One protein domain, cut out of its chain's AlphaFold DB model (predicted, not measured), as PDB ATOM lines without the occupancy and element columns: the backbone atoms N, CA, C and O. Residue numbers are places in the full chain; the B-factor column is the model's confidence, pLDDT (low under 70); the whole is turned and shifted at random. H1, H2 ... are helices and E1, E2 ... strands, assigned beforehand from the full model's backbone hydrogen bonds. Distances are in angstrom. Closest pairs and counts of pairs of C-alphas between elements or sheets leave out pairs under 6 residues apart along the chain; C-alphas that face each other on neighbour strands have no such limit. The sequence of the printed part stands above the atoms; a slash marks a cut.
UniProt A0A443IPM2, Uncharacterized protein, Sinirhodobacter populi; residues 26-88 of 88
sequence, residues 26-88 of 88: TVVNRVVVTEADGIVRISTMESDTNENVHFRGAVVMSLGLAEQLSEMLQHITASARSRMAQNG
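What this domain is: This is residues 26 to 88 of the 88 residues of an uncharacterized protein of Sinirhodobacter populi (UniProt A0A443IPM2). What shape does the model have? A narrow, twisted sheet of four strands, E1 to E4, runs on from E4 into one long helix, H1, and sheet and helix make a wide V. Residues 70 to 88, of which 70 to 86 belong to H1, stick out as a free arm. What is it made of? The printed part has 63 residues with four named strands, then one named helix; the sheet's order is E1 - E2 - E3 - E4, all antiparallel, and the class is mixed. The whole is loose, with a radius of gyration of the C-alphas of 15.3 A, and flat, spanning 44 by 34 by 16 A.

Where its parts are: Where are the strands? E1 is residues 26 to 28, from C-alpha 26 at (-7.753, 26.685, 157.083), and E2 is residues 31 to 36. E3, residues 39 to 47, is 25.2 A long from first to last C-alpha; E4, residues 53 to 62, is 25.5 A long and bends by 65 degrees at residue 57. Where is the helix? H1, residues 63 to 86, is 35.3 A long and ends with C-alpha 86 at (0.191, 9.667, 129.574).

How they stand to each other: How do the strands pair? E1 E2 E3 E4 are a meander, each strand the antiparallel neighbour of the one before, and each successive pair is a hairpin. N 28 and O 31 are 2.9 A apart, N 34 and O 41 2.9 A, and N 42 and O 59 2.9 A, within hydrogen-bond range. Edge strands E1 and E4 are apart. How does H1 stand? It only grazes the sheet, with residues 63 to 69; its closest C-alphas to E3 are those of Ile 39 and Leu 63, 5.6 A. In H1 every O i to N i+4 pair is within hydrogen-bond range.

The domain as a whole: How far does it reach? The two C-alphas farthest apart, those of Asp 37 and Gly 88, are 45.1 A apart. Is it continuous and confident? The printed part has no cut, and its four links are tight. Mean pLDDT of the printed part is 88.8; residue 88 is under 70.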
ATOM      1  N   THR A  26      -8.013  26.560 158.521       87.25
ATOM      2  CA  THR A  26      -7.753  26.685 157.083       87.25
ATOM      3  C   THR A  26      -8.890  26.026 156.319       87.25
ATOM      4  O   THR A  26      -9.203  24.857 156.550       87.25
ATOM      5  N   VAL A  27      -9.502  26.769 155.396       85.12
ATOM      6  CA  VAL A  27     -10.624  26.291 154.582       85.12
ATOM      7  C   VAL A  27     -10.203  26.234 153.120       85.12
ATOM      8  O   VAL A  27      -9.799  27.242 152.543       85.12
ATOM      9  N   VAL A  28     -10.322  25.055 152.510       85.50
ATOM     10  CA  VAL A  28     -10.109  24.849 151.073       85.50
ATOM     11  C   VAL A  28     -11.346  24.175 150.494       85.50
ATOM     12  O   VAL A  28     -11.611  23.001 150.757       85.50
ATOM     13  N   ASN A  29     -12.116  24.916 149.691       87.31
ATOM     14  CA  ASN A  29     -13.449  24.509 149.236       87.31
ATOM     15  C   ASN A  29     -14.341  24.103 150.423       87.31
ATOM     16  O   ASN A  29     -14.718  24.936 151.240       87.31
ATOM     17  N   ARG A  30     -14.665  22.810 150.519       88.19
ATOM     18  CA  ARG A  30     -15.477  22.219 151.584       88.19
ATOM     19  C   ARG A  30     -14.634  21.500 152.631       88.19
ATOM     20  O   ARG A  30     -15.207  20.847 153.481       88.19
ATOM     21  N   VAL A  31     -13.308  21.547 152.576       90.19
ATOM     22  CA  VAL A  31     -12.446  20.906 153.576       90.19
ATOM     23  C   VAL A  31     -11.987  21.955 154.572       90.19
ATOM     24  O   VAL A  31     -11.497  23.012 154.181       90.19
ATOM     25  N   VAL A  32     -12.137  21.647 155.855       89.38
ATOM     26  CA  VAL A  32     -11.716  22.502 156.961       89.38
ATOM     27  C   VAL A  32     -10.709  21.753 157.802       89.38
ATOM     28  O   VAL A  32     -10.997  20.659 158.293       89.38
ATOM     29  N   VAL A  33      -9.537  22.358 157.955       90.56
ATOM     30  CA  VAL A  33      -8.444  21.848 158.773       90.56
ATOM     31  C   VAL A  33      -8.247  22.796 159.946       90.56
ATOM     32  O   VAL A  33      -7.993  23.983 159.743       90.56
ATOM     33  N   THR A  34      -8.368  22.277 161.161       90.19
ATOM     34  CA  THR A  34      -8.063  23.002 162.400       90.19
ATOM     35  C   THR A  34      -6.945  22.285 163.132       90.19
ATOM     36  O   THR A  34      -6.960  21.055 163.207       90.19
ATOM     37  N   GLU A  35      -6.021  23.042 163.707       89.00
ATOM     38  CA  GLU A  35      -4.987  22.526 164.601       89.00
ATOM     39  C   GLU A  35      -5.121  23.204 165.968       89.00
ATOM     40  O   GLU A  35      -5.389  24.406 166.050       89.00
ATOM     41  N   ALA A  36      -5.031  22.403 167.028       84.75
ATOM     42  CA  ALA A  36      -4.940  22.872 168.404       84.75
ATOM     43  C   ALA A  36      -4.137  21.864 169.232       84.75
ATOM     44  O   ALA A  36      -4.435  20.667 169.209       84.75
ATOM     45  N   ASP A  37      -3.147  22.356 169.976       86.88
ATOM     46  CA  ASP A  37      -2.325  21.579 170.911       86.88
ATOM     47  C   ASP A  37      -1.682  20.320 170.292       86.88
ATOM     48  O   ASP A  37      -1.595  19.261 170.913       86.88
ATOM     49  N   GLY A  38      -1.232  20.418 169.037       86.56
ATOM     50  CA  GLY A  38      -0.617  19.314 168.303       86.56
ATOM     51  C   GLY A  38      -1.616  18.270 167.804       86.56
ATOM     52  O   GLY A  38      -1.205  17.190 167.368       86.56
ATOM     53  N   ILE A  39      -2.917  18.566 167.854       88.75
ATOM     54  CA  ILE A  39      -3.988  17.737 167.312       88.75
ATOM     55  C   ILE A  39      -4.591  18.429 166.095       88.75
ATOM     56  O   ILE A  39      -5.115  19.539 166.167       88.75
ATOM     57  N   VAL A  40      -4.559  17.726 164.969       90.19
ATOM     58  CA  VAL A  40      -5.134  18.159 163.701       90.19
ATOM     59  C   VAL A  40      -6.486  17.486 163.511       90.19
ATOM     60  O   VAL A  40      -6.625  16.267 163.632       90.19
ATOM     61  N   ARG A  41      -7.489  18.283 163.153       89.06
ATOM     62  CA  ARG A  41      -8.811  17.816 162.743       89.06
ATOM     63  C   ARG A  41      -9.086  18.254 161.314       89.06
ATOM     64  O   ARG A  41      -9.016  19.436 160.999       89.06
ATOM     65  N   ILE A  42      -9.474  17.295 160.483       91.06
ATOM     66  CA  ILE A  42      -9.935  17.522 159.114       91.06
ATOM     67  C   ILE A  42     -11.417  17.175 159.066       91.06
ATOM     68  O   ILE A  42     -11.804  16.076 159.460       91.06
ATOM     69  N   SER A  43     -12.248  18.106 158.610       90.75
ATOM     70  CA  SER A  43     -13.693  17.913 158.464       90.75
ATOM     71  C   SER A  43     -14.208  18.462 157.144       90.75
ATOM     72  O   SER A  43     -13.542  19.281 156.506       90.75
ATOM     73  N   THR A  44     -15.393  18.019 156.731       91.25
ATOM     74  CA  THR A  44     -16.082  18.587 155.576       91.25
ATOM     75  C   THR A  44     -17.131  19.601 156.016       91.25
ATOM     76  O   THR A  44     -17.939  19.343 156.898       91.25
ATOM     77  N   MET A  45     -17.118  20.772 155.394       86.75
ATOM     78  CA  MET A  45     -18.094  21.835 155.552       86.75
ATOM     79  C   MET A  45     -19.240  21.635 154.562       86.75
ATOM     80  O   MET A  45     -19.033  21.448 153.358       86.75
ATOM     81  N   GLU A  46     -20.459  21.694 155.071       85.75
ATOM     82  CA  GLU A  46     -21.693  21.617 154.303       85.75
ATOM     83  C   GLU A  46     -22.637  22.733 154.734       85.75
ATOM     84  O   GLU A  46     -22.638  23.121 155.896       85.75
ATOM     85  N   SER A  47     -23.444  23.239 153.810       84.75
ATOM     86  CA  SER A  47     -24.531  24.168 154.117       84.75
ATOM     87  C   SER A  47     -25.869  23.463 153.927       84.75
ATOM     88  O   SER A  47     -26.046  22.739 152.942       84.75
ATOM     89  N   ASP A  48     -26.802  23.656 154.856       83.19
ATOM     90  CA  ASP A  48     -28.182  23.201 154.672       83.19
ATOM     91  C   ASP A  48     -28.999  24.176 153.800       83.19
ATOM     92  O   ASP A  48     -28.488  25.182 153.302       83.19
ATOM     93  N   THR A  49     -30.281  23.868 153.584       86.44
ATOM     94  CA  THR A  49     -31.199  24.693 152.776       86.44
ATOM     95  C   THR A  49     -31.468  26.075 153.366       86.44
ATOM     96  O   THR A  49     -32.022  26.922 152.676       86.44
ATOM     97  N   ASN A  50     -31.103  26.295 154.629       88.12
ATOM     98  CA  ASN A  50     -31.254  27.558 155.341       88.12
ATOM     99  C   ASN A  50     -29.904  28.283 155.482       88.12
ATOM    100  O   ASN A  50     -29.775  29.157 156.333       88.12
ATOM    101  N   GLU A  51     -28.899  27.892 154.690       80.81
ATOM    102  CA  GLU A  51     -27.538  28.445 154.698       80.81
ATOM    103  C   GLU A  51     -26.774  28.251 156.020       80.81
ATOM    104  O   GLU A  51     -25.702  28.827 156.209       80.81
ATOM    105  N   ASN A  52     -27.253  27.389 156.925       79.62
ATOM    106  CA  ASN A  52     -26.491  27.088 158.132       79.62
ATOM    107  C   ASN A  52     -25.316  26.179 157.787       79.62
ATOM    108  O   ASN A  52     -25.477  25.161 157.108       79.62
ATOM    109  N   VAL A  53     -24.143  26.527 158.307       81.19
ATOM    110  CA  VAL A  53     -22.918  25.754 158.122       81.19
ATOM    111  C   VAL A  53     -22.847  24.616 159.138       81.19
ATOM    112  O   VAL A  53     -22.953  24.824 160.344       81.19
ATOM    113  N   HIS A  54     -22.597  23.412 158.636       80.56
ATOM    114  CA  HIS A  54     -22.406  22.186 159.399       80.56
ATOM    115  C   HIS A  54     -21.065  21.554 159.039       80.56
ATOM    116  O   HIS A  54     -20.680  21.513 157.872       80.56
ATOM    117  N   PHE A  55     -20.378  20.992 160.031       84.06
ATOM    118  CA  PHE A  55     -19.166  20.205 159.807       84.06
ATOM    119  C   PHE A  55     -19.479  18.715 159.963       84.06
ATOM    120  O   PHE A  55     -19.917  18.269 161.027       84.06
ATOM    121  N   ARG A  56     -19.267  17.936 158.904       83.25
ATOM    122  CA  ARG A  56     -19.465  16.482 158.861       83.25
ATOM    123  C   ARG A  56     -18.123  15.765 158.817       83.25
ATOM    124  O   ARG A  56     -17.127  16.357 158.422       83.25
ATOM    125  N   GLY A  57     -18.132  14.501 159.254       76.81
ATOM    126  CA  GLY A  57     -17.014  13.558 159.141       76.81
ATOM    127  C   GLY A  57     -15.668  14.133 159.583       76.81
ATOM    128  O   GLY A  57     -14.968  14.740 158.785       76.81
ATOM    129  N   ALA A  58     -15.286  13.935 160.843       83.38
ATOM    130  CA  ALA A  58     -13.994  14.405 161.331       83.38
ATOM    131  C   ALA A  58     -12.977  13.262 161.370       83.38
ATOM    132  O   ALA A  58     -13.223  12.241 162.012       83.38
ATOM    133  N   VAL A  59     -11.816  13.465 160.750       87.94
ATOM    134  CA  VAL A  59     -10.613  12.699 161.081       87.94
ATOM    135  C   VAL A  59      -9.807  13.538 162.058       87.94
ATOM    136  O   VAL A  59      -9.495  14.692 161.768       87.94
ATOM    137  N   VAL A  60      -9.502  12.965 163.218       89.50
ATOM    138  CA  VAL A  60      -8.682  13.593 164.257       89.50
ATOM    139  C   VAL A  60      -7.385  12.806 164.364       89.50
ATOM    140  O   VAL A  60      -7.414  11.578 164.447       89.50
ATOM    141  N   MET A  61      -6.255  13.501 164.328       91.25
ATOM    142  CA  MET A  61      -4.927  12.895 164.331       91.25
ATOM    143  C   MET A  61      -3.913  13.791 165.037       91.25
ATOM    144  O   MET A  61      -4.143  14.985 165.202       91.25
ATOM    145  N   SER A  62      -2.780  13.226 165.449       91.75
ATOM    146  CA  SER A  62      -1.650  14.027 165.925       91.75
ATOM    147  C   SER A  62      -0.989  14.789 164.774       91.75
ATOM    148  O   SER A  62      -1.090  14.387 163.613       91.75
ATOM    149  N   LEU A  63      -0.257  15.852 165.103       88.81
ATOM    150  CA  LEU A  63       0.504  16.643 164.136       88.81
ATOM    151  C   LEU A  63       1.482  15.778 163.324       88.81
ATOM    152  O   LEU A  63       1.489  15.863 162.102       88.81
ATOM    153  N   GLY A  64       2.215  14.865 163.970       93.31
ATOM    154  CA  GLY A  64       3.142  13.968 163.266       93.31
ATOM    155  C   GLY A  64       2.456  13.024 162.268       93.31
ATOM    156  O   GLY A  64       2.997  12.746 161.201       93.31
ATOM    157  N   LEU A  65       1.233  12.558 162.561       93.38
ATOM    158  CA  LEU A  65       0.461  11.768 161.593       93.38
ATOM    159  C   LEU A  65      -0.074  12.647 160.449       93.38
ATOM    160  O   LEU A  65      -0.141  12.195 159.307       93.38
ATOM    161  N   ALA A  66      -0.416  13.907 160.728       93.19
ATOM    162  CA  ALA A  66      -0.823  14.863 159.700       93.19
ATOM    163  C   ALA A  66       0.321  15.193 158.725       93.19
ATOM    164  O   ALA A  66       0.087  15.297 157.520       93.19
ATOM    165  N   GLU A  67       1.557  15.298 159.218       93.94
ATOM    166  CA  GLU A  67       2.759  15.477 158.391       93.94
ATOM    167  C   GLU A  67       2.960  14.290 157.439       93.94
ATOM    168  O   GLU A  67       3.053  14.481 156.225       93.94
ATOM    169  N   GLN A  68       2.895  13.058 157.953       95.81
ATOM    170  CA  GLN A  68       2.971  11.844 157.128       95.81
ATOM    171  C   GLN A  68       1.838  11.772 156.092       95.81
ATOM    172  O   GLN A  68       2.051  11.389 154.940       95.81
ATOM    173  N   LEU A  69       0.616  12.161 156.475       94.38
ATOM    174  CA  LEU A  69      -0.516  12.216 155.551       94.38
ATOM    175  C   LEU A  69      -0.287  13.234 154.427       94.38
ATOM    176  O   LEU A  69      -0.613  12.946 153.274       94.38
ATOM    177  N   SER A  70       0.290  14.397 154.737       93.81
ATOM    178  CA  SER A  70       0.638  15.414 153.740       93.81
ATOM    179  C   SER A  70       1.588  14.852 152.678       93.81
ATOM    180  O   SER A  70       1.313  14.974 151.481       93.81
ATOM    181  N   GLU A  71       2.650  14.159 153.092       95.31
ATOM    182  CA  GLU A  71       3.609  13.524 152.177       95.31
ATOM    183  C   GLU A  71       2.940  12.471 151.279       95.31
ATOM    184  O   GLU A  71       3.126  12.464 150.056       95.31
ATOM    185  N   MET A  72       2.084  11.618 151.853       96.69
ATOM    186  CA  MET A  72       1.340  10.617 151.082       96.69
ATOM    187  C   MET A  72       0.406  11.255 150.048       96.69
ATOM    188  O   MET A  72       0.347  10.802 148.901       96.69
ATOM    189  N   LEU A  73      -0.313  12.320 150.414       94.88
ATOM    190  CA  LEU A  73      -1.203  13.036 149.495       94.88
ATOM    191  C   LEU A  73      -0.426  13.687 148.343       94.88
ATOM    192  O   LEU A  73      -0.876  13.644 147.192       94.88
ATOM    193  N   GLN A  74       0.757  14.241 148.612       95.81
ATOM    194  CA  GLN A  74       1.641  14.768 147.569       95.81
ATOM    195  C   GLN A  74       2.061  13.667 146.589       95.81
ATOM    196  O   GLN A  74       1.963  13.849 145.374       95.81
ATOM    197  N   HIS A  75       2.440  12.491 147.091       96.62
ATOM    198  CA  HIS A  75       2.805  11.360 146.241       96.62
ATOM    199  C   HIS A  75       1.625  10.868 145.379       96.62
ATOM    200  O   HIS A  75       1.764  10.681 144.166       96.62
ATOM    201  N   ILE A  76       0.436  10.707 145.975       97.06
ATOM    202  CA  ILE A  76      -0.780  10.282 145.259       97.06
ATOM    203  C   ILE A  76      -1.136  11.277 144.149       97.06
ATOM    204  O   ILE A  76      -1.430  10.872 143.020       97.06
ATOM    205  N   THR A  77      -1.098  12.577 144.445       96.44
ATOM    206  CA  THR A  77      -1.451  13.622 143.473       96.44
ATOM    207  C   THR A  77      -0.426  13.742 142.349       96.44
ATOM    208  O   THR A  77      -0.823  13.866 141.190       96.44
ATOM    209  N   ALA A  78       0.871  13.628 142.648       96.00
ATOM    210  CA  ALA A  78       1.918  13.553 141.633       96.00
ATOM    211  C   ALA A  78       1.700  12.350 140.700       96.00
ATOM    212  O   ALA A  78       1.644  12.508 139.481       96.00
ATOM    213  N   SER A  79       1.460  11.168 141.274       96.12
ATOM    214  CA  SER A  79       1.182   9.940 140.527       96.12
ATOM    215  C   SER A  79      -0.064  10.055 139.634       96.12
ATOM    216  O   SER A  79      -0.053   9.624 138.479       96.12
ATOM    217  N   ALA A  80      -1.142  10.667 140.135       95.56
ATOM    218  CA  ALA A  80      -2.359  10.900 139.358       95.56
ATOM    219  C   ALA A  80      -2.117  11.826 138.158       95.56
ATOM    220  O   ALA A  80      -2.548  11.508 137.050       95.56
ATOM    221  N   ARG A  81      -1.371  12.923 138.353       95.56
ATOM    222  CA  ARG A  81      -0.998  13.842 137.266       95.56
ATOM    223  C   ARG A  81      -0.177  13.141 136.185       95.56
ATOM    224  O   ARG A  81      -0.464  13.329 135.007       95.56
ATOM    225  N   SER A  82       0.782  12.297 136.569       94.81
ATOM    226  CA  SER A  82       1.577  11.517 135.610       94.81
ATOM    227  C   SER A  82       0.708  10.604 134.743       94.81
ATOM    228  O   SER A  82       0.903  10.566 133.533       94.81
ATOM    229  N   ARG A  83      -0.288   9.918 135.325       95.50
ATOM    230  CA  ARG A  83      -1.221   9.078 134.552       95.50
ATOM    231  C   ARG A  83      -2.078   9.890 133.583       95.50
ATOM    232  O   ARG A  83      -2.300   9.459 132.460       95.50
ATOM    233  N   MET A  84      -2.555  11.059 134.005       92.94
ATOM    234  CA  MET A  84      -3.356  11.929 133.136       92.94
ATOM    235  C   MET A  84      -2.551  12.435 131.935       92.94
ATOM    236  O   MET A  84      -3.088  12.484 130.838       92.94
ATOM    237  N   ALA A  85      -1.269  12.751 132.129       89.06
ATOM    238  CA  ALA A  85      -0.384  13.199 131.055       89.06
ATOM    239  C   ALA A  85       0.007  12.089 130.060       89.06
ATOM    240  O   ALA A  85       0.425  12.395 128.953       89.06
ATOM    241  N   GLN A  86      -0.091  10.814 130.451       82.00
ATOM    242  CA  GLN A  86       0.191   9.667 129.574       82.00
ATOM    243  C   GLN A  86      -1.026   9.222 128.750       82.00
ATOM    244  O   GLN A  86      -0.860   8.527 127.752       82.00
ATOM    245  N   ASN A  87      -2.235   9.599 129.178       73.25
ATOM    246  CA  ASN A  87      -3.503   9.180 128.572       73.25
ATOM    247  C   ASN A  87      -4.181  10.278 127.729       73.25
ATOM    248  O   ASN A  87      -5.289  10.050 127.240       73.25
ATOM    249  N   GLY A  88      -3.571  11.461 127.613       54.31
ATOM    250  CA  GLY A  88      -4.028  12.574 126.773       54.31
ATOM    251  C   GLY A  88      -3.054  12.825 125.637       54.31
ATOM    252  O   GLY A  88      -3.539  13.139 124.531       54.31
TER     253      GLY A  88